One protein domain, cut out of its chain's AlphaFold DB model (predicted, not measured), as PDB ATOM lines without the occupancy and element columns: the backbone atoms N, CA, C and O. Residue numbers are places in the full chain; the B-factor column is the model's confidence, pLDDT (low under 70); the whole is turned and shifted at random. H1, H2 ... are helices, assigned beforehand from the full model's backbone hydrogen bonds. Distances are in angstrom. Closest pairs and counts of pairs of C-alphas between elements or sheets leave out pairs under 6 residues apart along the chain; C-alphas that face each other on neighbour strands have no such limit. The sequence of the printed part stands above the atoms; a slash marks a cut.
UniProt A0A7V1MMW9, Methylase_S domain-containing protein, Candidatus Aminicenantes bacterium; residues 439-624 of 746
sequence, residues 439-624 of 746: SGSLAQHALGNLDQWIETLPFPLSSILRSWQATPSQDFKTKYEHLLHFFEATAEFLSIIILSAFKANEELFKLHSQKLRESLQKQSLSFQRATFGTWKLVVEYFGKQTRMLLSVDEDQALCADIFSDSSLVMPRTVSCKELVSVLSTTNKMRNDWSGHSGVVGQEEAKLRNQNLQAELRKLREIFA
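What this domain is: This is residues 439 to 624 of the 746 residues of the protein "Methylase_S domain-containing protein" of Candidatus Aminicenantes bacterium (UniProt A0A7V1MMW9). One long helix, H3, runs through the middle as a spine, and H9, H8 and H5 lie side by side in a row that crosses over one side of it, each antiparallel to the next. H2 folds back along another side of H3, while H4 and H6 meet the end of H3 near residue 503 and the short H7 packs on H5 and H6; the first part of H1, residues 442 to 449, sticks out. The printed part has 186 residues with nine named helices, H1 to H9 in order, and no named strand: all helix. It is compact, with a radius of gyration of the C-alphas of 17.9 A and spans of 51 by 41 by 24 A.

How they stand to each other: H1, residues 442 to 456, and H2, residues 459 to 470, form a hairpin at 37 degrees, a tilt only just steep; they touch closest at the C-alphas of Ile 454 and Ser 462, 5.3 A apart. H2 forms another hairpin with H3, residues 476 to 503, at a shallow tilt of 8 degrees, closest at C-alphas 468 and 479, 5.4 A apart. H3 is the hub, touching six helices. H4, residues 506 to 521, touches it only at the corner, C-alphas 502 and 509 being 5.1 A apart. H5, residues 532 to 551, touches H3 at a steep tilt of 46 degrees, closest at C-alphas 492 and 535, 5.2 A. H6, residues 553 to 563, touches H3 closest at C-alphas 501 and 563, 4.8 A. H7, residues 569 to 574, touches H5 closest at C-alphas 543 and 574, 6.5 A. H8, residues 577 to 596, runs opposite to H5 at 11 degrees, closest at C-alphas 540 and 580, 5.9 A. H9, residues 602 to 623, forms a hairpin with H8 at 20 degrees and touches H3 closest at C-alphas 480 and 609, 4.4 A. H5 and H9 are apart. Every O i to N i+4 pair is within hydrogen-bond range in H1, H3, H5, H7 and H9; the counts are 7 of 8 in H2, 11 of 12 in H4, 5 of 7 in H6 and 15 of 16 in H8.

Where its parts are: H1 begins at C-alpha 442, (46.260, 47.916, -13.947), and spans 20.1 A. H3 spans 40.0 A, from C-alpha 476 to C-alpha 503 at (32.069, 39.915, 26.127). H4 spans 22.2 A, H5 28.2 A and H8 28.7 A; H2, H6 and H7 are shorter. H9 spans 31.1 A and ends at C-alpha 623, (38.030, 43.883, 4.083).

The domain as a whole: The C-alphas farthest apart, those of Gly 440 and Glu 507, are 55.8 A apart. The printed part has no cut and no long link. Mean pLDDT of the printed part is 88.0; it is under 70 at residues 439 to 449, 553 to 554, 595 to 598 and 624.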
ATOM      1  N   SER A 439      48.324  45.830 -18.868       52.91
ATOM      2  CA  SER A 439      49.666  45.963 -18.267       52.91
ATOM      3  C   SER A 439      50.235  47.383 -18.190       52.91
ATOM      4  O   SER A 439      51.208  47.594 -17.468       52.91
ATOM      5  N   GLY A 440      49.626  48.376 -18.841       50.34
ATOM      6  CA  GLY A 440      50.092  49.767 -18.761       50.34
ATOM      7  C   GLY A 440      49.691  50.500 -17.476       50.34
ATOM      8  O   GLY A 440      50.431  51.360 -17.012       50.34
ATOM      9  N   SER A 441      48.541  50.159 -16.889       50.00
ATOM     10  CA  SER A 441      47.999  50.859 -15.718       50.00
ATOM     11  C   SER A 441      47.539  49.899 -14.623       50.00
ATOM     12  O   SER A 441      47.796  50.163 -13.456       50.00
ATOM     13  N   LEU A 442      46.949  48.743 -14.941       51.12
ATOM     14  CA  LEU A 442      46.260  47.916 -13.947       51.12
ATOM     15  C   LEU A 442      47.208  47.207 -12.973       51.12
ATOM     16  O   LEU A 442      46.886  47.095 -11.798       51.12
ATOM     17  N   ALA A 443      48.386  46.755 -13.417       45.47
ATOM     18  CA  ALA A 443      49.369  46.115 -12.533       45.47
ATOM     19  C   ALA A 443      50.047  47.129 -11.590       45.47
ATOM     20  O   ALA A 443      50.224  46.850 -10.404       45.47
ATOM     21  N   GLN A 444      50.368  48.327 -12.095       43.91
ATOM     22  CA  GLN A 444      50.877  49.439 -11.285       43.91
ATOM     23  C   GLN A 444      49.793  50.019 -10.365       43.91
ATOM     24  O   GLN A 444      50.079  50.298  -9.206       43.91
ATOM     25  N   HIS A 445      48.543  50.119 -10.826       50.12
ATOM     26  CA  HIS A 445      47.395  50.482  -9.997       50.12
ATOM     27  C   HIS A 445      47.092  49.404  -8.959       50.12
ATOM     28  O   HIS A 445      46.807  49.755  -7.827       50.12
ATOM     29  N   ALA A 446      47.195  48.110  -9.267       48.41
ATOM     30  CA  ALA A 446      46.961  47.035  -8.302       48.41
ATOM     31  C   ALA A 446      48.020  47.015  -7.188       48.41
ATOM     32  O   ALA A 446      47.663  46.788  -6.031       48.41
ATOM     33  N   LEU A 447      49.289  47.286  -7.530       48.72
ATOM     34  CA  LEU A 447      50.392  47.457  -6.576       48.72
ATOM     35  C   LEU A 447      50.237  48.747  -5.756       48.72
ATOM     36  O   LEU A 447      50.237  48.677  -4.533       48.72
ATOM     37  N   GLY A 448      49.992  49.894  -6.399       54.06
ATOM     38  CA  GLY A 448      49.750  51.167  -5.704       54.06
ATOM     39  C   GLY A 448      48.491  51.150  -4.826       54.06
ATOM     40  O   GLY A 448      48.473  51.739  -3.751       54.06
ATOM     41  N   ASN A 449      47.458  50.410  -5.228       65.50
ATOM     42  CA  ASN A 449      46.234  50.209  -4.454       65.50
ATOM     43  C   ASN A 449      46.447  49.173  -3.326       65.50
ATOM     44  O   ASN A 449      45.757  49.221  -2.315       65.50
ATOM     45  N   LEU A 450      47.418  48.252  -3.443       71.62
ATOM     46  CA  LEU A 450      47.812  47.386  -2.321       71.62
ATOM     47  C   LEU A 450      48.556  48.184  -1.243       71.62
ATOM     48  O   LEU A 450      48.257  48.005  -0.067       71.62
ATOM     49  N   ASP A 451      49.466  49.078  -1.641       74.06
ATOM     50  CA  ASP A 451      50.166  49.985  -0.720       74.06
ATOM     51  C   ASP A 451      49.171  50.885   0.018       74.06
ATOM     52  O   ASP A 451      49.184  50.960   1.244       74.06
ATOM     53  N   GLN A 452      48.251  51.507  -0.725       79.69
ATOM     54  CA  GLN A 452      47.186  52.321  -0.141       79.69
ATOM     55  C   GLN A 452      46.300  51.500   0.798       79.69
ATOM     56  O   GLN A 452      46.014  51.955   1.900       79.69
ATOM     57  N   TRP A 453      45.912  50.283   0.406       85.19
ATOM     58  CA  TRP A 453      45.107  49.405   1.253       85.19
ATOM     59  C   TRP A 453      45.818  49.027   2.556       85.19
ATOM     60  O   TRP A 453      45.187  49.074   3.609       85.19
ATOM     61  N   ILE A 454      47.116  48.707   2.528       88.56
ATOM     62  CA  ILE A 454      47.886  48.388   3.743       88.56
ATOM     63  C   ILE A 454      47.828  49.541   4.747       88.56
ATOM     64  O   ILE A 454      47.658  49.301   5.942       88.56
ATOM     65  N   GLU A 455      47.878  50.783   4.265       88.31
ATOM     66  CA  GLU A 455      47.773  51.970   5.113       88.31
ATOM     67  C   GLU A 455      46.355  52.223   5.661       88.31
ATOM     68  O   GLU A 455      46.190  52.980   6.615       88.31
ATOM     69  N   THR A 456      45.330  51.547   5.128       87.12
ATOM     70  CA  THR A 456      43.970  51.559   5.701       87.12
ATOM     71  C   THR A 456      43.763  50.528   6.807       87.12
ATOM     72  O   THR A 456      42.769  50.607   7.522       87.12
ATOM     73  N   LEU A 457      44.665  49.555   6.965       93.06
ATOM     74  CA  LEU A 457      44.520  48.512   7.978       93.06
ATOM     75  C   LEU A 457      44.968  49.005   9.364       93.06
ATOM     76  O   LEU A 457      45.822  49.888   9.464       93.06
ATOM     77  N   PRO A 458      44.462  48.401  10.452       95.06
ATOM     78  CA  PRO A 458      44.988  48.637  11.792       95.06
ATOM     79  C   PRO A 458      46.481  48.307  11.894       95.06
ATOM     80  O   PRO A 458      46.938  47.301  11.340       95.06
ATOM     81  N   PHE A 459      47.211  49.105  12.680       95.44
ATOM     82  CA  PHE A 459      48.655  48.972  12.909       95.44
ATOM     83  C   PHE A 459      49.140  47.532  13.181       95.44
ATOM     84  O   PHE A 459      50.150  47.124  12.595       95.44
ATOM     85  N   PRO A 460      48.441  46.715  14.001       95.44
ATOM     86  CA  PRO A 460      48.832  45.325  14.245       95.44
ATOM     87  C   PRO A 460      48.976  44.454  12.987       95.44
ATOM     88  O   PRO A 460      49.753  43.504  12.992       95.44
ATOM     89  N   LEU A 461      48.238  44.764  11.917       96.00
ATOM     90  CA  LEU A 461      48.231  43.999  10.669       96.00
ATOM     91  C   LEU A 461      49.078  44.670   9.582       96.00
ATOM     92  O   LEU A 461      49.862  44.006   8.899       96.00
ATOM     93  N   SER A 462      48.941  45.988   9.437       94.62
ATOM     94  CA  SER A 462      49.678  46.785   8.448       94.62
ATOM     95  C   SER A 462      51.195  46.704   8.657       94.62
ATOM     96  O   SER A 462      51.936  46.575   7.685       94.62
ATOM     97  N   SER A 463      51.669  46.707   9.909       94.12
ATOM     98  CA  SER A 463      53.098  46.610  10.246       94.12
ATOM     99  C   SER A 463      53.737  45.303   9.759       94.12
ATOM    100  O   SER A 463      54.851  45.322   9.237       94.12
ATOM    101  N   ILE A 464      53.021  44.175   9.826       95.38
ATOM    102  CA  ILE A 464      53.511  42.879   9.326       95.38
ATOM    103  C   ILE A 464      53.579  42.886   7.791       95.38
ATOM    104  O   ILE A 464      54.575  42.455   7.204       95.38
ATOM    105  N   LEU A 465      52.547  43.418   7.124       94.31
ATOM    106  CA  LEU A 465      52.557  43.557   5.663       94.31
ATOM    107  C   LEU A 465      53.650  44.519   5.197       94.31
ATOM    108  O   LEU A 465      54.278  44.272   4.168       94.31
ATOM    109  N   ARG A 466      53.954  45.559   5.974       92.25
ATOM    110  CA  ARG A 466      55.068  46.465   5.694       92.25
ATOM    111  C   ARG A 466      56.412  45.740   5.729       92.25
ATOM    112  O   ARG A 466      57.219  45.942   4.821       92.25
ATOM    113  N   SER A 467      56.634  44.848   6.695       91.44
ATOM    114  CA  SER A 467      57.830  43.990   6.732       91.44
ATOM    115  C   SER A 467      57.916  43.072   5.507       91.44
ATOM    116  O   SER A 467      58.980  42.946   4.894       91.44
ATOM    117  N   TRP A 468      56.792  42.495   5.069       93.44
ATOM    118  CA  TRP A 468      56.721  41.722   3.822       93.44
ATOM    119  C   TRP A 468      57.083  42.553   2.579       93.44
ATOM    120  O   TRP A 468      57.821  42.076   1.709       93.44
ATOM    121  N   GLN A 469      56.613  43.800   2.498       90.00
ATOM    122  CA  GLN A 469      56.931  44.715   1.397       90.00
ATOM    123  C   GLN A 469      58.402  45.123   1.374       90.00
ATOM    124  O   GLN A 469      59.017  45.130   0.308       90.00
ATOM    125  N   ALA A 470      58.960  45.437   2.544       89.69
ATOM    126  CA  ALA A 470      60.352  45.847   2.700       89.69
ATOM    127  C   ALA A 470      61.343  44.699   2.440       89.69
ATOM    128  O   ALA A 470      62.514  44.942   2.153       89.69
ATOM    129  N   THR A 471      60.878  43.447   2.508       91.50
ATOM    130  CA  THR A 471      61.696  42.271   2.198       91.50
ATOM    131  C   THR A 471      62.096  42.275   0.708       91.50
ATOM    132  O   THR A 471      61.219  42.443  -0.155       91.50
ATOM    133  N   PRO A 472      63.382  42.046   0.362       91.56
ATOM    134  CA  PRO A 472      63.847  42.003  -1.026       91.56
ATOM    135  C   PRO A 472      63.001  41.086  -1.917       91.56
ATOM    136  O   PRO A 472      62.590  40.001  -1.510       91.56
ATOM    137  N   SER A 473      62.743  41.493  -3.164       84.19
ATOM    138  CA  SER A 473      61.829  40.786  -4.080       84.19
ATOM    139  C   SER A 473      62.228  39.342  -4.403       84.19
ATOM    140  O   SER A 473      61.360  38.558  -4.776       84.19
ATOM    141  N   GLN A 474      63.507  39.000  -4.235       86.75
ATOM    142  CA  GLN A 474      64.061  37.663  -4.465       86.75
ATOM    143  C   GLN A 474      64.139  36.808  -3.191       86.75
ATOM    144  O   GLN A 474      64.406  35.613  -3.277       86.75
ATOM    145  N   ASP A 475      63.901  37.386  -2.011       90.50
ATOM    146  CA  ASP A 475      63.887  36.640  -0.752       90.50
ATOM    147  C   ASP A 475      62.491  36.060  -0.493       90.50
ATOM    148  O   ASP A 475      61.712  36.518   0.348       90.50
ATOM    149  N   PHE A 476      62.139  35.048  -1.285       90.94
ATOM    150  CA  PHE A 476      60.825  34.413  -1.195       90.94
ATOM    151  C   PHE A 476      60.596  33.704   0.134       90.94
ATOM    152  O   PHE A 476      59.441  33.565   0.541       90.94
ATOM    153  N   LYS A 477      61.671  33.269   0.802       91.00
ATOM    154  CA  LYS A 477      61.579  32.564   2.075       91.00
ATOM    155  C   LYS A 477      61.049  33.491   3.158       91.00
ATOM    156  O   LYS A 477      59.969  33.246   3.692       91.00
ATOM    157  N   THR A 478      61.745  34.597   3.395       91.75
ATOM    158  CA  THR A 478      61.312  35.590   4.381       91.75
ATOM    159  C   THR A 478      59.965  36.202   3.996       91.75
ATOM    160  O   THR A 478      59.122  36.436   4.861       91.75
ATOM    161  N   LYS A 479      59.678  36.373   2.694       93.38
ATOM    162  CA  LYS A 479      58.355  36.839   2.252       93.38
ATOM    163  C   LYS A 479      57.214  35.894   2.623       93.38
ATOM    164  O   LYS A 479      56.209  36.369   3.152       93.38
ATOM    165  N   TYR A 480      57.316  34.590   2.352       93.81
ATOM    166  CA  TYR A 480      56.214  33.695   2.722       93.81
ATOM    167  C   TYR A 480      56.082  33.588   4.249       93.81
ATOM    168  O   TYR A 480      54.961  33.481   4.738       93.81
ATOM    169  N   GLU A 481      57.185  33.654   5.004       93.19
ATOM    170  CA  GLU A 481      57.169  33.636   6.476       93.19
ATOM    171  C   GLU A 481      56.424  34.855   7.041       93.19
ATOM    172  O   GLU A 481      55.518  34.687   7.859       93.19
ATOM    173  N   HIS A 482      56.685  36.064   6.525       95.19
ATOM    174  CA  HIS A 482      55.910  37.257   6.889       95.19
ATOM    175  C   HIS A 482      54.415  37.117   6.568       95.19
ATOM    176  O   HIS A 482      53.578  37.518   7.374       95.19
ATOM    177  N   LEU A 483      54.053  36.527   5.423       96.62
ATOM    178  CA  LEU A 483      52.642  36.312   5.088       96.62
ATOM    179  C   LEU A 483      51.974  35.271   5.998       96.62
ATOM    180  O   LEU A 483      50.812  35.449   6.355       96.62
ATOM    181  N   LEU A 484      52.681  34.216   6.419       96.19
ATOM    182  CA  LEU A 484      52.160  33.271   7.415       96.19
ATOM    183  C   LEU A 484      51.884  33.972   8.750       96.19
ATOM    184  O   LEU A 484      50.797  33.806   9.303       96.19
ATOM    185  N   HIS A 485      52.827  34.791   9.221       95.69
ATOM    186  CA  HIS A 485      52.645  35.601  10.426       95.69
ATOM    187  C   HIS A 485      51.487  36.590  10.295       95.69
ATOM    188  O   HIS A 485      50.702  36.740  11.226       95.69
ATOM    189  N   PHE A 486      51.322  37.214   9.128       97.50
ATOM    190  CA  PHE A 486      50.197  38.103   8.858       97.50
ATOM    191  C   PHE A 486      48.845  37.385   8.981       97.50
ATOM    192  O   PHE A 486      47.924  37.919   9.600       97.50
ATOM    193  N   PHE A 487      48.701  36.174   8.432       98.12
ATOM    194  CA  PHE A 487      47.446  35.423   8.549       98.12
ATOM    195  C   PHE A 487      47.175  34.930   9.973       98.12
ATOM    196  O   PHE A 487      46.021  34.943  10.401       98.12
ATOM    197  N   GLU A 488      48.215  34.536  10.711       97.25
ATOM    198  CA  GLU A 488      48.093  34.176  12.128       97.25
ATOM    199  C   GLU A 488      47.646  35.384  12.964       97.25
ATOM    200  O   GLU A 488      46.634  35.303  13.663       97.25
ATOM    201  N   ALA A 489      48.305  36.534  12.794       97.50
ATOM    202  CA  ALA A 489      47.928  37.794  13.432       97.50
ATOM    203  C   ALA A 489      46.520  38.257  13.034       97.50
ATOM    204  O   ALA A 489      45.778  38.765  13.867       97.50
ATOM    205  N   THR A 490      46.115  38.049  11.776       97.88
ATOM    206  CA  THR A 490      44.754  38.352  11.312       97.88
ATOM    207  C   THR A 490      43.729  37.494  12.049       97.88
ATOM    208  O   THR A 490      42.740  38.021  12.549       97.88
ATOM    209  N   ALA A 491      43.952  36.179  12.153       98.00
ATOM    210  CA  ALA A 491      43.036  35.295  12.872       98.00
ATOM    211  C   ALA A 491      42.914  35.677  14.349       98.00
ATOM    212  O   ALA A 491      41.808  35.688  14.891       98.00
ATOM    213  N   GLU A 492      44.030  36.015  14.989       97.62
ATOM    214  CA  GLU A 492      44.043  36.469  16.373       97.62
ATOM    215  C   GLU A 492      43.330  37.810  16.544       97.62
ATOM    216  O   GLU A 492      42.402  37.916  17.341       97.62
ATOM    217  N   PHE A 493      43.682  38.820  15.750       97.69
ATOM    218  CA  PHE A 493      43.093  40.152  15.856       97.69
ATOM    219  C   PHE A 493      41.575  40.133  15.627       97.69
ATOM    220  O   PHE A 493      40.820  40.721  16.402       97.69
ATOM    221  N   LEU A 494      41.097  39.387  14.625       97.50
ATOM    222  CA  LEU A 494      39.660  39.209  14.403       97.50
ATOM    223  C   LEU A 494      38.986  38.420  15.533       97.50
ATOM    224  O   LEU A 494      37.858  38.738  15.912       97.50
ATOM    225  N   SER A 495      39.671  37.427  16.110       97.69
ATOM    226  CA  SER A 495      39.178  36.717  17.298       97.69
ATOM    227  C   SER A 495      38.990  37.668  18.471       97.69
ATOM    228  O   SER A 495      37.958  37.608  19.130       97.69
ATOM    229  N   ILE A 496      39.949  38.567  18.709       97.62
ATOM    230  CA  ILE A 496      39.872  39.574  19.770       97.62
ATOM    231  C   ILE A 496      38.654  40.463  19.553       97.62
ATOM    232  O   ILE A 496      37.882  40.637  20.490       97.62
ATOM    233  N   ILE A 497      38.424  40.964  18.337       97.62
ATOM    234  CA  ILE A 497      37.254  41.802  18.023       97.62
ATOM    235  C   ILE A 497      35.952  41.062  18.342       97.62
ATOM    236  O   ILE A 497      35.112  41.579  19.076       97.62
ATOM    237  N   ILE A 498      35.792  39.836  17.837       97.44
ATOM    238  CA  ILE A 498      34.554  39.075  18.026       97.44
ATOM    239  C   ILE A 498      34.360  38.689  19.499       97.44
ATOM    240  O   ILE A 498      33.262  38.831  20.031       97.44
ATOM    241  N   LEU A 499      35.412  38.235  20.186       96.94
ATOM    242  CA  LEU A 499      35.347  37.917  21.614       96.94
ATOM    243  C   LEU A 499      35.011  39.152  22.450       96.94
ATOM    244  O   LEU A 499      34.241  39.037  23.398       96.94
ATOM    245  N   SER A 500      35.552  40.316  22.088       96.75
ATOM    246  CA  SER A 500      35.250  41.590  22.746       96.75
ATOM    247  C   SER A 500      33.789  41.973  22.563       96.75
ATOM    248  O   SER A 500      33.131  42.324  23.538       96.75
ATOM    249  N   ALA A 501      33.261  41.816  21.344       95.81
ATOM    250  CA  ALA A 501      31.853  42.058  21.062       95.81
ATOM    251  C   ALA A 501      30.959  41.149  21.912       95.81
ATOM    252  O   ALA A 501      30.107  41.624  22.653       95.81
ATOM    253  N   PHE A 502      31.206  39.837  21.908       94.62
ATOM    254  CA  PHE A 502      30.430  38.929  22.750       94.62
ATOM    255  C   PHE A 502      30.605  39.232  24.241       94.62
ATOM    256  O   PHE A 502      29.612  39.213  24.955       94.62
ATOM    257  N   LYS A 503      31.813  39.566  24.718       92.19
ATOM    258  CA  LYS A 503      32.069  39.915  26.127       92.19
ATOM    259  C   LYS A 503      31.355  41.198  26.566       92.19
ATOM    260  O   LYS A 503      31.067  41.321  27.753       92.19
ATOM    261  N   ALA A 504      31.004  42.097  25.643       88.06
ATOM    262  CA  ALA A 504      30.154  43.250  25.947       88.06
ATOM    263  C   ALA A 504      28.759  42.843  26.468       88.06
ATOM    264  O   ALA A 504      28.091  43.648  27.115       88.06
ATOM    265  N   ASN A 505      28.334  41.593  26.240       88.12
ATOM    266  CA  ASN A 505      27.195  40.968  26.904       88.12
ATOM    267  C   ASN A 505      27.649  39.698  27.651       88.12
ATOM    268  O   ASN A 505      27.870  38.642  27.056       88.12
ATOM    269  N   GLU A 506      27.781  39.784  28.977       83.31
ATOM    270  CA  GLU A 506      28.360  38.700  29.783       83.31
ATOM    271  C   GLU A 506      27.586  37.379  29.699       83.31
ATOM    272  O   GLU A 506      28.198  36.309  29.695       83.31
ATOM    273  N   GLU A 507      26.263  37.440  29.548       81.88
ATOM    274  CA  GLU A 507      25.408  36.255  29.473       81.88
ATOM    275  C   GLU A 507      25.545  35.510  28.156       81.88
ATOM    276  O   GLU A 507      25.754  34.290  28.118       81.88
ATOM    277  N   LEU A 508      25.503  36.257  27.060       85.81
ATOM    278  CA  LEU A 508      25.765  35.741  25.731       85.81
ATOM    279  C   LEU A 508      27.191  35.175  25.662       85.81
ATOM    280  O   LEU A 508      27.398  34.072  25.147       85.81
ATOM    281  N   PHE A 509      28.167  35.877  26.244       89.75
ATOM    282  CA  PHE A 509      29.546  35.410  26.324       89.75
ATOM    283  C   PHE A 509      29.674  34.106  27.109       89.75
ATOM    284  O   PHE A 509      30.325  33.180  26.630       89.75
ATOM    285  N   LYS A 510      29.043  33.987  28.281       85.38
ATOM    286  CA  LYS A 510      29.091  32.781  29.123       85.38
ATOM    287  C   LYS A 510      28.500  31.571  28.399       85.38
ATOM    288  O   LYS A 510      29.143  30.517  28.344       85.38
ATOM    289  N   LEU A 511      27.327  31.742  27.783       85.19
ATOM    290  CA  LEU A 511      26.651  30.705  26.997       85.19
ATOM    291  C   LEU A 511      27.539  30.174  25.863       85.19
ATOM    292  O   LEU A 511      27.658  28.960  25.662       85.19
ATOM    293  N   HIS A 512      28.163  31.077  25.109       91.69
ATOM    294  CA  HIS A 512      28.962  30.709  23.944       91.69
ATOM    295  C   HIS A 512      30.385  30.265  24.294       91.69
ATOM    296  O   HIS A 512      30.909  29.364  23.642       91.69
ATOM    297  N   SER A 513      30.986  30.799  25.357       89.44
ATOM    298  CA  SER A 513      32.319  30.398  25.825       89.44
ATOM    299  C   SER A 513      32.346  28.950  26.310       89.44
ATOM    300  O   SER A 513      33.315  28.235  26.061       89.44
ATOM    301  N   GLN A 514      31.274  28.461  26.945       87.88
ATOM    302  CA  GLN A 514      31.155  27.037  27.284       87.88
ATOM    303  C   GLN A 514      31.182  26.150  26.029       87.88
ATOM    304  O   GLN A 514      31.997  25.235  25.927       87.88
ATOM    305  N   LYS A 515      30.340  26.459  25.040       91.19
ATOM    306  CA  LYS A 515      30.264  25.705  23.779       91.19
ATOM    307  C   LYS A 515      31.562  25.789  22.968       91.19
ATOM    308  O   LYS A 515      31.950  24.815  22.322       91.19
ATOM    309  N   LEU A 516      32.251  26.931  23.004       93.88
ATOM    310  CA  LEU A 516      33.561  27.085  22.377       93.88
ATOM    311  C   LEU A 516      34.600  26.163  23.033       93.88
ATOM    312  O   LEU A 516      35.337  25.490  22.313       93.88
ATOM    313  N   ARG A 517      34.637  26.076  24.370       91.19
ATOM    314  CA  ARG A 517      35.546  25.163  25.092       91.19
ATOM    315  C   ARG A 517      35.340  23.709  24.681       91.19
ATOM    316  O   ARG A 517      36.309  23.023  24.367       91.19
ATOM    317  N   GLU A 518      34.089  23.262  24.600       90.50
ATOM    318  CA  GLU A 518      33.757  21.916  24.114       90.50
ATOM    319  C   GLU A 518      34.263  21.682  22.679       90.50
ATOM    320  O   GLU A 518      34.734  20.594  22.343       90.50
ATOM    321  N   SER A 519      34.197  22.705  21.821       92.25
ATOM    322  CA  SER A 519      34.709  22.638  20.449       92.25
ATOM    323  C   SER A 519      36.241  22.592  20.385       92.25
ATOM    324  O   SER A 519      36.791  21.839  19.581       92.25
ATOM    325  N   LEU A 520      36.932  23.367  21.226       92.62
ATOM    326  CA  LEU A 520      38.398  23.385  21.325       92.62
ATOM    327  C   LEU A 520      38.942  22.037  21.816       92.62
ATOM    328  O   LEU A 520      39.862  21.486  21.209       92.62
ATOM    329  N   GLN A 521      38.323  21.460  22.850       91.44
ATOM    330  CA  GLN A 521      38.715  20.163  23.412       91.44
ATOM    331  C   GLN A 521      38.652  19.034  22.375       91.44
ATOM    332  O   GLN A 521      39.566  18.213  22.306       91.44
ATOM    333  N   LYS A 522      37.627  19.028  21.509       92.62
ATOM    334  CA  LYS A 522      37.486  18.046  20.414       92.62
ATOM    335  C   LYS A 522      38.640  18.072  19.408       92.62
ATOM    336  O   LYS A 522      38.855  17.077  18.725       92.62
ATOM    337  N   GLN A 523      39.359  19.189  19.304       91.00
ATOM    338  CA  GLN A 523      40.502  19.364  18.402       91.00
ATOM    339  C   GLN A 523      41.841  19.441  19.152       91.00
ATOM    340  O   GLN A 523      42.853  19.797  18.556       91.00
ATOM    341  N   SER A 524      41.856  19.123  20.454       92.12
ATOM    342  CA  SER A 524      43.043  19.227  21.318       92.12
ATOM    343  C   SER A 524      43.676  20.630  21.337       92.12
ATOM    344  O   SER A 524      44.889  20.775  21.480       92.12
ATOM    345  N   LEU A 525      42.848  21.669  21.203       93.88
ATOM    346  CA  LEU A 525      43.243  23.075  21.278       93.88
ATOM    347  C   LEU A 525      42.906  23.655  22.659       93.88
ATOM    348  O   LEU A 525      42.000  23.181  23.343       93.88
ATOM    349  N   SER A 526      43.629  24.698  23.070       92.44
ATOM    350  CA  SER A 526      43.418  25.381  24.353       92.44
ATOM    351  C   SER A 526      43.822  26.854  24.272       92.44
ATOM    352  O   SER A 526      44.677  27.221  23.467       92.44
ATOM    353  N   PHE A 527      43.231  27.688  25.131       90.12
ATOM    354  CA  PHE A 527      43.659  29.075  25.341       90.12
ATOM    355  C   PHE A 527      44.880  29.194  26.258       90.12
ATOM    356  O   PHE A 527      45.604  30.179  26.168       90.12
ATOM    357  N   GLN A 528      45.182  28.179  27.080       89.44
ATOM    358  CA  GLN A 528      46.429  28.162  27.861       89.44
ATOM    359  C   GLN A 528      47.663  28.206  26.947       89.44
ATOM    360  O   GLN A 528      48.694  28.755  27.323       89.44
ATOM    361  N   ARG A 529      47.544  27.654  25.731       91.00
ATOM    362  CA  ARG A 529      48.531  27.759  24.654       91.00
ATOM    363  C   ARG A 529      47.816  28.031  23.335       91.00
ATOM    364  O   ARG A 529      47.481  27.100  22.601       91.00
ATOM    365  N   ALA A 530      47.581  29.306  23.055       92.50
ATOM    366  CA  ALA A 530      46.918  29.733  21.839       92.50
ATOM    367  C   ALA A 530      47.843  29.536  20.627       92.50
ATOM    368  O   ALA A 530      49.031  29.847  20.645       92.50
ATOM    369  N   THR A 531      47.289  28.955  19.569       93.75
ATOM    370  CA  THR A 531      47.956  28.753  18.278       93.75
ATOM    371  C   THR A 531      47.106  29.380  17.183       93.75
ATOM    372  O   THR A 531      45.922  29.645  17.410       93.75
ATOM    373  N   PHE A 532      47.640  29.502  15.965       95.06
ATOM    374  CA  PHE A 532      46.822  29.825  14.793       95.06
ATOM    375  C   PHE A 532      45.536  28.966  14.715       95.06
ATOM    376  O   PHE A 532      44.443  29.491  14.509       95.06
ATOM    377  N   GLY A 533      45.619  27.658  14.988       95.81
ATOM    378  CA  GLY A 533      44.447  26.776  15.031       95.81
ATOM    379  C   GLY A 533      43.408  27.179  16.087       95.81
ATOM    380  O   GLY A 533      42.211  27.157  15.798       95.81
ATOM    381  N   THR A 534      43.857  27.598  17.276       95.94
ATOM    382  CA  THR A 534      42.995  28.092  18.364       95.94
ATOM    383  C   THR A 534      42.208  29.318  17.907       95.94
ATOM    384  O   THR A 534      40.979  29.299  17.938       95.94
ATOM    385  N   TRP A 535      42.894  30.353  17.417       97.06
ATOM    386  CA  TRP A 535      42.264  31.603  16.984       97.06
ATOM    387  C   TRP A 535      41.370  31.416  15.755       97.06
ATOM    388  O   TRP A 535      40.238  31.892  15.717       97.06
ATOM    389  N   LYS A 536      41.805  30.616  14.777       96.75
ATOM    390  CA  LYS A 536      40.972  30.246  13.625       96.75
ATOM    391  C   LYS A 536      39.648  29.613  14.064       96.75
ATOM    392  O   LYS A 536      38.612  29.914  13.471       96.75
ATOM    393  N   LEU A 537      39.660  28.749  15.087       96.81
ATOM    394  CA  LEU A 537      38.437  28.116  15.589       96.81
ATOM    395  C   LEU A 537      37.509  29.117  16.294       96.81
ATOM    396  O   LEU A 537      36.293  28.983  16.185       96.81
ATOM    397  N   VAL A 538      38.060  30.133  16.965       97.06
ATOM    398  CA  VAL A 538      37.274  31.233  17.548       97.06
ATOM    399  C   VAL A 538      36.522  31.991  16.452       97.06
ATOM    400  O   VAL A 538      35.300  32.122  16.547       97.06
ATOM    401  N   VAL A 539      37.219  32.414  15.388       97.38
ATOM    402  CA  VAL A 539      36.598  33.093  14.233       97.38
ATOM    403  C   VAL A 539      35.526  32.211  13.589       97.38
ATOM    404  O   VAL A 539      34.432  32.679  13.287       97.38
ATOM    405  N   GLU A 540      35.791  30.915  13.412       96.75
ATOM    406  CA  GLU A 540      34.820  29.979  12.841       96.75
ATOM    407  C   GLU A 540      33.559  29.835  13.708       96.75
ATOM    408  O   GLU A 540      32.434  29.943  13.203       96.75
ATOM    409  N   TYR A 541      33.739  29.596  15.011       97.06
ATOM    410  CA  TYR A 541      32.644  29.356  15.943       97.06
ATOM    411  C   TYR A 541      31.790  30.607  16.132       97.06
ATOM    412  O   TYR A 541      30.579  30.563  15.887       97.06
ATOM    413  N   PHE A 542      32.404  31.719  16.541       96.69
ATOM    414  CA  PHE A 542      31.666  32.946  16.806       96.69
ATOM    415  C   PHE A 542      31.227  33.638  15.521       96.69
ATOM    416  O   PHE A 542      30.115  34.147  15.488       96.69
ATOM    417  N   GLY A 543      31.987  33.549  14.427       96.44
ATOM    418  CA  GLY A 543      31.517  33.995  13.115       96.44
ATOM    419  C   GLY A 543      30.232  33.273  12.701       96.44
ATOM    420  O   GLY A 543      29.304  33.887  12.180       96.44
ATOM    421  N   LYS A 544      30.088  31.974  13.008       96.44
ATOM    422  CA  LYS A 544      28.802  31.284  12.818       96.44
ATOM    423  C   LYS A 544      27.685  31.867  13.688       96.44
ATOM    424  O   LYS A 544      26.582  32.014  13.170       96.44
ATOM    425  N   GLN A 545      27.951  32.190  14.953       95.25
ATOM    426  CA  GLN A 545      26.937  32.767  15.845       95.25
ATOM    427  C   GLN A 545      26.529  34.177  15.399       95.25
ATOM    428  O   GLN A 545      25.341  34.461  15.302       95.25
ATOM    429  N   THR A 546      27.488  35.021  15.016       95.88
ATOM    430  CA  THR A 546      27.226  36.355  14.461       95.88
ATOM    431  C   THR A 546      26.356  36.274  13.209       95.88
ATOM    432  O   THR A 546      25.369  36.993  13.107       95.88
ATOM    433  N   ARG A 547      26.631  35.346  12.278       94.25
ATOM    434  CA  ARG A 547      25.757  35.144  11.105       94.25
ATOM    435  C   ARG A 547      24.332  34.733  11.478       94.25
ATOM    436  O   ARG A 547      23.411  35.076  10.747       94.25
ATOM    437  N   MET A 548      24.148  33.982  12.567       91.62
ATOM    438  CA  MET A 548      22.810  33.631  13.052       91.62
ATOM    439  C   MET A 548      22.079  34.871  13.577       91.62
ATOM    440  O   MET A 548      20.946  35.093  13.161       91.62
ATOM    441  N   LEU A 549      22.745  35.723  14.365       90.06
ATOM    442  CA  LEU A 549      22.184  37.009  14.812       90.06
ATOM    443  C   LEU A 549      21.832  37.929  13.634       90.06
ATOM    444  O   LEU A 549      20.801  38.583  13.632       90.06
ATOM    445  N   LEU A 550      22.657  37.939  12.585       89.06
ATOM    446  CA  LEU A 550      22.405  38.736  11.383       89.06
ATOM    447  C   LEU A 550      21.260  38.194  10.508       89.06
ATOM    448  O   LEU A 550      20.790  38.907   9.622       89.06
ATOM    449  N   SER A 551      20.844  36.938  10.700       81.94
ATOM    450  CA  SER A 551      19.845  36.284   9.842       81.94
ATOM    451  C   SER A 551      18.395  36.597  10.212       81.94
ATOM    452  O   SER A 551      17.511  36.414   9.377       81.94
ATOM    453  N   VAL A 552      18.154  37.070  11.437       75.75
ATOM    454  CA  VAL A 552      16.829  37.414  11.961       75.75
ATOM    455  C   VAL A 552      16.794  38.921  12.198       75.75
ATOM    456  O   VAL A 552      17.622  39.433  12.942       75.75
ATOM    457  N   ASP A 553      15.852  39.634  11.575       67.31
ATOM    458  CA  ASP A 553      15.769  41.102  11.678       67.31
ATOM    459  C   ASP A 553      15.654  41.580  13.142       67.31
ATOM    460  O   ASP A 553      16.266  42.576  13.512       67.31
ATOM    461  N   GLU A 554      14.949  40.831  14.001       67.69
ATOM    462  CA  GLU A 554      14.822  41.129  15.439       67.69
ATOM    463  C   GLU A 554      16.157  41.023  16.207       67.69
ATOM    464  O   GLU A 554      16.371  41.752  17.176       67.69
ATOM    465  N   ASP A 555      17.085  40.173  15.754       81.62
ATOM    466  CA  ASP A 555      18.376  39.920  16.413       81.62
ATOM    467  C   ASP A 555      19.513  40.791  15.852       81.62
ATOM    468  O   ASP A 555      20.592  40.889  16.450       81.62
ATOM    469  N   GLN A 556      19.285  41.473  14.726       85.81
ATOM    470  CA  GLN A 556      20.258  42.398  14.143       85.81
ATOM    471  C   GLN A 556      20.557  43.574  15.079       85.81
ATOM    472  O   GLN A 556      21.705  44.011  15.140       85.81
ATOM    473  N   ALA A 557      19.566  44.041  15.847       84.50
ATOM    474  CA  ALA A 557      19.762  45.085  16.853       84.50
ATOM    475  C   ALA A 557      20.746  44.638  17.947       84.50
ATOM    476  O   ALA A 557      21.690  45.363  18.261       84.50
ATOM    477  N   LEU A 558      20.600  43.401  18.444       89.19
ATOM    478  CA  LEU A 558      21.548  42.817  19.393       89.19
ATOM    479  C   LEU A 558      22.952  42.757  18.780       89.19
ATOM    480  O   LEU A 558      23.931  43.090  19.445       89.19
ATOM    481  N   CYS A 559      23.055  42.345  17.513       92.19
ATOM    482  CA  CYS A 559      24.332  42.274  16.810       92.19
ATOM    483  C   CYS A 559      25.002  43.651  16.685       92.19
ATOM    484  O   CYS A 559      26.193  43.768  16.969       92.19
ATOM    485  N   ALA A 560      24.244  44.687  16.319       89.94
ATOM    486  CA  ALA A 560      24.730  46.063  16.261       89.94
ATOM    487  C   ALA A 560      25.227  46.546  17.632       89.94
ATOM    488  O   ALA A 560      26.327  47.094  17.723       89.94
ATOM    489  N   ASP A 561      24.463  46.283  18.696       89.31
ATOM    490  CA  ASP A 561      24.797  46.710  20.057       89.31
ATOM    491  C   ASP A 561      26.093  46.060  20.560       89.31
ATOM    492  O   ASP A 561      26.999  46.759  21.016       89.31
ATOM    493  N   ILE A 562      26.222  44.729  20.458       93.12
ATOM    494  CA  ILE A 562      27.405  44.025  20.983       93.12
ATOM    495  C   ILE A 562      28.677  44.371  20.202       93.12
ATOM    496  O   ILE A 562      29.756  44.397  20.781       93.12
ATOM    497  N   PHE A 563      28.568  44.672  18.903       93.81
ATOM    498  CA  PHE A 563      29.704  45.129  18.098       93.81
ATOM    499  C   PHE A 563      29.958  46.636  18.205       93.81
ATOM    500  O   PHE A 563      30.999  47.090  17.732       93.81
ATOM    501  N   SER A 564      29.040  47.400  18.813       91.31
ATOM    502  CA  SER A 564      29.031  48.867  18.742       91.31
ATOM    503  C   SER A 564      29.172  49.354  17.291       91.31
ATOM    504  O   SER A 564      30.009  50.197  16.975       91.31
ATOM    505  N   ASP A 565      28.390  48.750  16.394       89.00
ATOM    506  CA  ASP A 565      28.389  49.045  14.961       89.00
ATOM    507  C   ASP A 565      26.962  49.001  14.404       89.00
ATOM    508  O   ASP A 565      26.478  47.954  13.963       89.00
ATOM    509  N   SER A 566      26.299  50.160  14.383       83.69
ATOM    510  CA  SER A 566      24.943  50.291  13.836       83.69
ATOM    511  C   SER A 566      24.842  50.059  12.325       83.69
ATOM    512  O   SER A 566      23.753  49.742  11.849       83.69
ATOM    513  N   SER A 567      25.946  50.154  11.573       79.56
ATOM    514  CA  SER A 567      25.977  49.840  10.131       79.56
ATOM    515  C   SER A 567      26.027  48.335   9.847       79.56
ATOM    516  O   SER A 567      25.825  47.891   8.719       79.56
ATOM    517  N   LEU A 568      26.331  47.520  10.866       88.50
ATOM    518  CA  LEU A 568      26.567  46.078  10.756       88.50
ATOM    519  C   LEU A 568      27.701  45.680   9.787       88.50
ATOM    520  O   LEU A 568      27.860  44.490   9.500       88.50
ATOM    521  N   VAL A 569      28.514  46.625   9.303       87.12
ATOM    522  CA  VAL A 569      29.614  46.338   8.371       87.12
ATOM    523  C   VAL A 569      30.644  45.424   9.033       87.12
ATOM    524  O   VAL A 569      30.923  44.341   8.519       87.12
ATOM    525  N   MET A 570      31.149  45.790  10.216       92.50
ATOM    526  CA  MET A 570      32.151  44.992  10.923       92.50
ATOM    527  C   MET A 570      31.649  43.579  11.269       92.50
ATOM    528  O   MET A 570      32.336  42.620  10.904       92.50
ATOM    529  N   PRO A 571      30.464  43.378  11.893       94.81
ATOM    530  CA  PRO A 571      29.969  42.030  12.161       94.81
ATOM    531  C   PRO A 571      29.758  41.201  10.889       94.81
ATOM    532  O   PRO A 571      30.022  39.998  10.917       94.81
ATOM    533  N   ARG A 572      29.342  41.794   9.761       93.38
ATOM    534  CA  ARG A 572      29.231  41.077   8.476       93.38
ATOM    535  C   ARG A 572      30.603  40.658   7.944       93.38
ATOM    536  O   ARG A 572      30.760  39.499   7.559       93.38
ATOM    537  N   THR A 573      31.600  41.541   7.996       90.94
ATOM    538  CA  THR A 573      32.968  41.245   7.544       90.94
ATOM    539  C   THR A 573      33.610  40.127   8.361       90.94
ATOM    540  O   THR A 573      34.061  39.130   7.799       90.94
ATOM    541  N   VAL A 574      33.640  40.251   9.692       94.88
ATOM    542  CA  VAL A 574      34.362  39.290  10.551       94.88
ATOM    543  C   VAL A 574      33.668  37.931  10.650       94.88
ATOM    544  O   VAL A 574      34.253  36.962  11.132       94.88
ATOM    545  N   SER A 575      32.415  37.847  10.200       95.12
ATOM    546  CA  SER A 575      31.619  36.627  10.233       95.12
ATOM    547  C   SER A 575      31.406  35.984   8.865       95.12
ATOM    548  O   SER A 575      30.743  34.949   8.805       95.12
ATOM    549  N   CYS A 576      31.943  36.515   7.764       92.81
ATOM    550  CA  CYS A 576      31.699  35.931   6.442       92.81
ATOM    551  C   CYS A 576      32.335  34.530   6.294       92.81
ATOM    552  O   CYS A 576      33.280  34.155   6.998       92.81
ATOM    553  N   LYS A 577      31.775  33.691   5.412       94.75
ATOM    554  CA  LYS A 577      32.237  32.296   5.247       94.75
ATOM    555  C   LYS A 577      33.562  32.236   4.489       94.75
ATOM    556  O   LYS A 577      34.388  31.361   4.743       94.75
ATOM    557  N   GLU A 578      33.754  33.182   3.587       94.69
ATOM    558  CA  GLU A 578      34.920  33.364   2.739       94.69
ATOM    559  C   GLU A 578      36.161  33.630   3.601       94.69
ATOM    560  O   GLU A 578      37.192  32.988   3.402       94.69
ATOM    561  N   LEU A 579      36.035  34.460   4.644       95.88
ATOM    562  CA  LEU A 579      37.092  34.704   5.629       95.88
ATOM    563  C   LEU A 579      37.515  33.414   6.335       95.88
ATOM    564  O   LEU A 579      38.705  33.102   6.415       95.88
ATOM    565  N   VAL A 580      36.547  32.625   6.810       95.75
ATOM    566  CA  VAL A 580      36.828  31.332   7.457       95.75
ATOM    567  C   VAL A 580      37.548  30.389   6.489       95.75
ATOM    568  O   VAL A 580      38.460  29.669   6.902       95.75
ATOM    569  N   SER A 581      37.190  30.409   5.203       97.38
ATOM    570  CA  SER A 581      37.870  29.625   4.167       97.38
ATOM    571  C   SER A 581      39.326  30.060   3.972       97.38
ATOM    572  O   SER A 581      40.210  29.199   3.919       97.38
ATOM    573  N   VAL A 582      39.593  31.369   3.908       97.81
ATOM    574  CA  VAL A 582      40.952  31.930   3.792       97.81
ATOM    575  C   VAL A 582      41.807  31.499   4.986       97.81
ATOM    576  O   VAL A 582      42.849  30.873   4.798       97.81
ATOM    577  N   LEU A 583      41.330  31.727   6.217       98.00
ATOM    578  CA  LEU A 583      42.062  31.364   7.440       98.00
ATOM    579  C   LEU A 583      42.272  29.847   7.572       98.00
ATOM    580  O   LEU A 583      43.322  29.396   8.025       98.00
ATOM    581  N   SER A 584      41.296  29.036   7.154       97.19
ATOM    582  CA  SER A 584      41.439  27.573   7.145       97.19
ATOM    583  C   SER A 584      42.530  27.117   6.179       97.19
ATOM    584  O   SER A 584      43.331  26.246   6.518       97.19
ATOM    585  N   THR A 585      42.564  27.712   4.987       97.94
ATOM    586  CA  THR A 585      43.527  27.380   3.934       97.94
ATOM    587  C   THR A 585      44.945  27.749   4.354       97.94
ATOM    588  O   THR A 585      45.848  26.918   4.259       97.94
ATOM    589  N   THR A 586      45.144  28.952   4.889       97.69
ATOM    590  CA  THR A 586      46.469  29.431   5.308       97.69
ATOM    591  C   THR A 586      46.969  28.740   6.579       97.69
ATOM    592  O   THR A 586      48.150  28.409   6.657       97.69
ATOM    593  N   ASN A 587      46.088  28.397   7.527       96.31
ATOM    594  CA  ASN A 587      46.451  27.554   8.673       96.31
ATOM    595  C   ASN A 587      46.877  26.143   8.232       96.31
ATOM    596  O   ASN A 587      47.855  25.599   8.747       96.31
ATOM    597  N   LYS A 588      46.186  25.550   7.246       95.12
ATOM    598  CA  LYS A 588      46.592  24.261   6.671       95.12
ATOM    599  C   LYS A 588      47.970  24.361   6.013       95.12
ATOM    600  O   LYS A 588      48.848  23.580   6.356       95.12
ATOM    601  N   MET A 589      48.176  25.362   5.153       94.75
ATOM    602  CA  MET A 589      49.477  25.642   4.532       94.75
ATOM    603  C   MET A 589      50.586  25.764   5.584       94.75
ATOM    604  O   MET A 589      51.611  25.095   5.482       94.75
ATOM    605  N   ARG A 590      50.358  26.548   6.645       92.69
ATOM    606  CA  ARG A 590      51.296  26.697   7.763       92.69
ATOM    607  C   ARG A 590      51.645  25.350   8.389       92.69
ATOM    608  O   ARG A 590      52.826  25.072   8.587       92.69
ATOM    609  N   ASN A 591      50.654  24.529   8.730       90.44
ATOM    610  CA  ASN A 591      50.887  23.254   9.414       90.44
ATOM    611  C   ASN A 591      51.602  22.237   8.515       90.44
ATOM    612  O   ASN A 591      52.563  21.614   8.964       90.44
ATOM    613  N   ASP A 592      51.206  22.150   7.244       88.06
ATOM    614  CA  ASP A 592      51.832  21.271   6.251       88.06
ATOM    615  C   ASP A 592      53.309  21.655   6.029       88.06
ATOM    616  O   ASP A 592      54.188  20.794   5.951       88.06
ATOM    617  N   TRP A 593      53.611  22.956   5.977       87.44
ATOM    618  CA  TRP A 593      54.964  23.457   5.720       87.44
ATOM    619  C   TRP A 593      55.863  23.460   6.961       87.44
ATOM    620  O   TRP A 593      57.063  23.231   6.831       87.44
ATOM    621  N   SER A 594      55.312  23.680   8.156       72.19
ATOM    622  CA  SER A 594      56.089  23.767   9.406       72.19
ATOM    623  C   SER A 594      56.346  22.402  10.053       72.19
ATOM    624  O   SER A 594      57.338  22.242  10.756       72.19
ATOM    625  N   GLY A 595      55.453  21.423   9.852       54.28
ATOM    626  CA  GLY A 595      55.508  20.120  10.527       54.28
ATOM    627  C   GLY A 595      56.312  19.034   9.803       54.28
ATOM    628  O   GLY A 595      56.745  18.081  10.448       54.28
ATOM    629  N   HIS A 596      56.522  19.159   8.484       51.06
ATOM    630  CA  HIS A 596      57.025  18.050   7.655       51.06
ATOM    631  C   HIS A 596      58.011  18.431   6.533       51.06
ATOM    632  O   HIS A 596      58.302  17.584   5.689       51.06
ATOM    633  N   SER A 597      58.554  19.655   6.481       51.72
ATOM    634  CA  SER A 597      59.449  20.047   5.377       51.72
ATOM    635  C   SER A 597      60.942  20.023   5.741       51.72
ATOM    636  O   SER A 597      61.355  20.510   6.791       51.72
ATOM    637  N   GLY A 598      61.755  19.426   4.859       61.97
ATOM    638  CA  GLY A 598      63.211  19.603   4.837       61.97
ATOM    639  C   GLY A 598      63.604  21.001   4.339       61.97
ATOM    640  O   GLY A 598      62.769  21.899   4.260       61.97
ATOM    641  N   VAL A 599      64.874  21.211   3.976       70.81
ATOM    642  CA  VAL A 599      65.358  22.511   3.466       70.81
ATOM    643  C   VAL A 599      64.525  22.971   2.258       70.81
ATOM    644  O   VAL A 599      64.425  22.264   1.258       70.81
ATOM    645  N   VAL A 600      63.936  24.166   2.351       80.12
ATOM    646  CA  VAL A 600      63.089  24.754   1.302       80.12
ATOM    647  C   VAL A 600      63.966  25.390   0.220       80.12
ATOM    648  O   VAL A 600      64.727  26.316   0.501       80.12
ATOM    649  N   GLY A 601      63.861  24.899  -1.017       84.44
ATOM    650  CA  GLY A 601      64.513  25.504  -2.183       84.44
ATOM    651  C   GLY A 601      63.825  26.794  -2.650       84.44
ATOM    652  O   GLY A 601      62.673  27.053  -2.308       84.44
ATOM    653  N   GLN A 602      64.512  27.592  -3.473       85.88
ATOM    654  CA  GLN A 602      64.012  28.893  -3.954       85.88
ATOM    655  C   GLN A 602      62.693  28.799  -4.742       85.88
ATOM    656  O   GLN A 602      61.781  29.589  -4.499       85.88
ATOM    657  N   GLU A 603      62.544  27.810  -5.631       85.31
ATOM    658  CA  GLU A 603      61.304  27.624  -6.407       85.31
ATOM    659  C   GLU A 603      60.107  27.257  -5.518       85.31
ATOM    660  O   GLU A 603      59.014  27.797  -5.681       85.31
ATOM    661  N   GLU A 604      60.323  26.402  -4.515       89.31
ATOM    662  CA  GLU A 604      59.290  26.043  -3.538       89.31
ATOM    663  C   GLU A 604      58.911  27.255  -2.670       89.31
ATOM    664  O   GLU A 604      57.728  27.529  -2.469       89.31
ATOM    665  N   ALA A 605      59.889  28.042  -2.205       90.12
ATOM    666  CA  ALA A 605      59.629  29.273  -1.456       90.12
ATOM    667  C   ALA A 605      58.813  30.283  -2.283       90.12
ATOM    668  O   ALA A 605      57.871  30.899  -1.775       90.12
ATOM    669  N   LYS A 606      59.136  30.422  -3.574       91.19
ATOM    670  CA  LYS A 606      58.406  31.277  -4.514       91.19
ATOM    671  C   LYS A 606      56.960  30.817  -4.690       91.19
ATOM    672  O   LYS A 606      56.060  31.654  -4.605       91.19
ATOM    673  N   LEU A 607      56.728  29.515  -4.870       90.88
ATOM    674  CA  LEU A 607      55.386  28.939  -4.985       90.88
ATOM    675  C   LEU A 607      54.559  29.164  -3.708       90.88
ATOM    676  O   LEU A 607      53.413  29.608  -3.782       90.88
ATOM    677  N   ARG A 608      55.147  28.933  -2.526       93.94
ATOM    678  CA  ARG A 608      54.498  29.203  -1.228       93.94
ATOM    679  C   ARG A 608      54.087  30.665  -1.091       93.94
ATOM    680  O   ARG A 608      52.940  30.951  -0.753       93.94
ATOM    681  N   ASN A 609      54.990  31.590  -1.415       92.12
ATOM    682  CA  ASN A 609      54.703  33.023  -1.400       92.12
ATOM    683  C   ASN A 609      53.580  33.397  -2.392       92.12
ATOM    684  O   ASN A 609      52.684  34.157  -2.034       92.12
ATOM    685  N   GLN A 610      53.572  32.843  -3.610       91.69
ATOM    686  CA  GLN A 610      52.502  33.084  -4.591       91.69
ATOM    687  C   GLN A 610      51.132  32.590  -4.104       91.69
ATOM    688  O   GLN A 610      50.135  33.299  -4.266       91.69
ATOM    689  N   ASN A 611      51.085  31.417  -3.466       93.50
ATOM    690  CA  ASN A 611      49.861  30.871  -2.882       93.50
ATOM    691  C   ASN A 611      49.317  31.772  -1.764       93.50
ATOM    692  O   ASN A 611      48.135  32.108  -1.766       93.50
ATOM    693  N   LEU A 612      50.178  32.239  -0.854       96.31
ATOM    694  CA  LEU A 612      49.767  33.159   0.213       96.31
ATOM    695  C   LEU A 612      49.329  34.529  -0.322       96.31
ATOM    696  O   LEU A 612      48.369  35.101   0.185       96.31
ATOM    697  N   GLN A 613      49.966  35.047  -1.376       93.44
ATOM    698  CA  GLN A 613      49.517  36.283  -2.031       93.44
ATOM    699  C   GLN A 613      48.128  36.143  -2.664       93.44
ATOM    700  O   GLN A 613      47.376  37.116  -2.708       93.44
ATOM    701  N   ALA A 614      47.777  34.959  -3.173       89.94
ATOM    702  CA  ALA A 614      46.433  34.707  -3.682       89.94
ATOM    703  C   ALA A 614      45.385  34.773  -2.567       89.94
ATOM    704  O   ALA A 614      44.347  35.403  -2.751       89.94
ATOM    705  N   GLU A 615      45.682  34.202  -1.399       96.38
ATOM    706  CA  GLU A 615      44.822  34.322  -0.220       96.38
ATOM    707  C   GLU A 615      44.772  35.765   0.321       96.38
ATOM    708  O   GLU A 615      43.717  36.217   0.762       96.38
ATOM    709  N   LEU A 616      45.866  36.532   0.213       93.94
ATOM    710  CA  LEU A 616      45.913  37.936   0.645       93.94
ATOM    711  C   LEU A 616      44.970  38.812  -0.189       93.94
ATOM    712  O   LEU A 616      44.298  39.684   0.355       93.94
ATOM    713  N   ARG A 617      44.883  38.563  -1.502       87.50
ATOM    714  CA  ARG A 617      43.946  39.277  -2.386       87.50
ATOM    715  C   ARG A 617      42.487  39.006  -2.014       87.50
ATOM    716  O   ARG A 617      41.721  39.953  -1.909       87.50
ATOM    717  N   LYS A 618      42.136  37.749  -1.724       90.75
ATOM    718  CA  LYS A 618      40.788  37.397  -1.240       90.75
ATOM    719  C   LYS A 618      40.468  38.089   0.083       90.75
ATOM    720  O   LYS A 618      39.373  38.606   0.263       90.75
ATOM    721  N   LEU A 619      41.430  38.124   1.012       91.88
ATOM    722  CA  LEU A 619      41.248  38.822   2.286       91.88
ATOM    723  C   LEU A 619      41.019  40.325   2.082       91.88
ATOM    724  O   LEU A 619      40.163  40.910   2.739       91.88
ATOM    725  N   ARG A 620      41.755  40.941   1.154       88.31
ATOM    726  CA  ARG A 620      41.583  42.349   0.799       88.31
ATOM    727  C   ARG A 620      40.183  42.660   0.279       88.31
ATOM    728  O   ARG A 620      39.615  43.661   0.699       88.31
ATOM    729  N   GLU A 621      39.626  41.808  -0.578       83.69
ATOM    730  CA  GLU A 621      38.245  41.943  -1.064       83.69
ATOM    731  C   GLU A 621      37.235  41.872   0.090       83.69
ATOM    732  O   GLU A 621      36.331  42.694   0.172       83.69
ATOM    733  N   ILE A 622      37.435  40.953   1.041       87.12
ATOM    734  CA  ILE A 622      36.574  40.824   2.228       87.12
ATOM    735  C   ILE A 622      36.634  42.079   3.118       87.12
ATOM    736  O   ILE A 622      35.637  42.454   3.734       87.12
ATOM    737  N   PHE A 623      37.801  42.720   3.220       85.06
ATOM    738  CA  PHE A 623      38.030  43.883   4.083       85.06
ATOM    739  C   PHE A 623      37.688  45.232   3.443       85.06
ATOM    740  O   PHE A 623      37.816  46.235   4.144       85.06
ATOM    741  N   ALA A 624      37.282  45.266   2.167       68.75
ATOM    742  CA  ALA A 624      37.175  46.490   1.366       68.75
ATOM    743  C   ALA A 624      36.478  47.649   2.103       68.75
ATOM    744  O   ALA A 624      37.039  48.740   2.173       68.75
TER     745      ALA A 624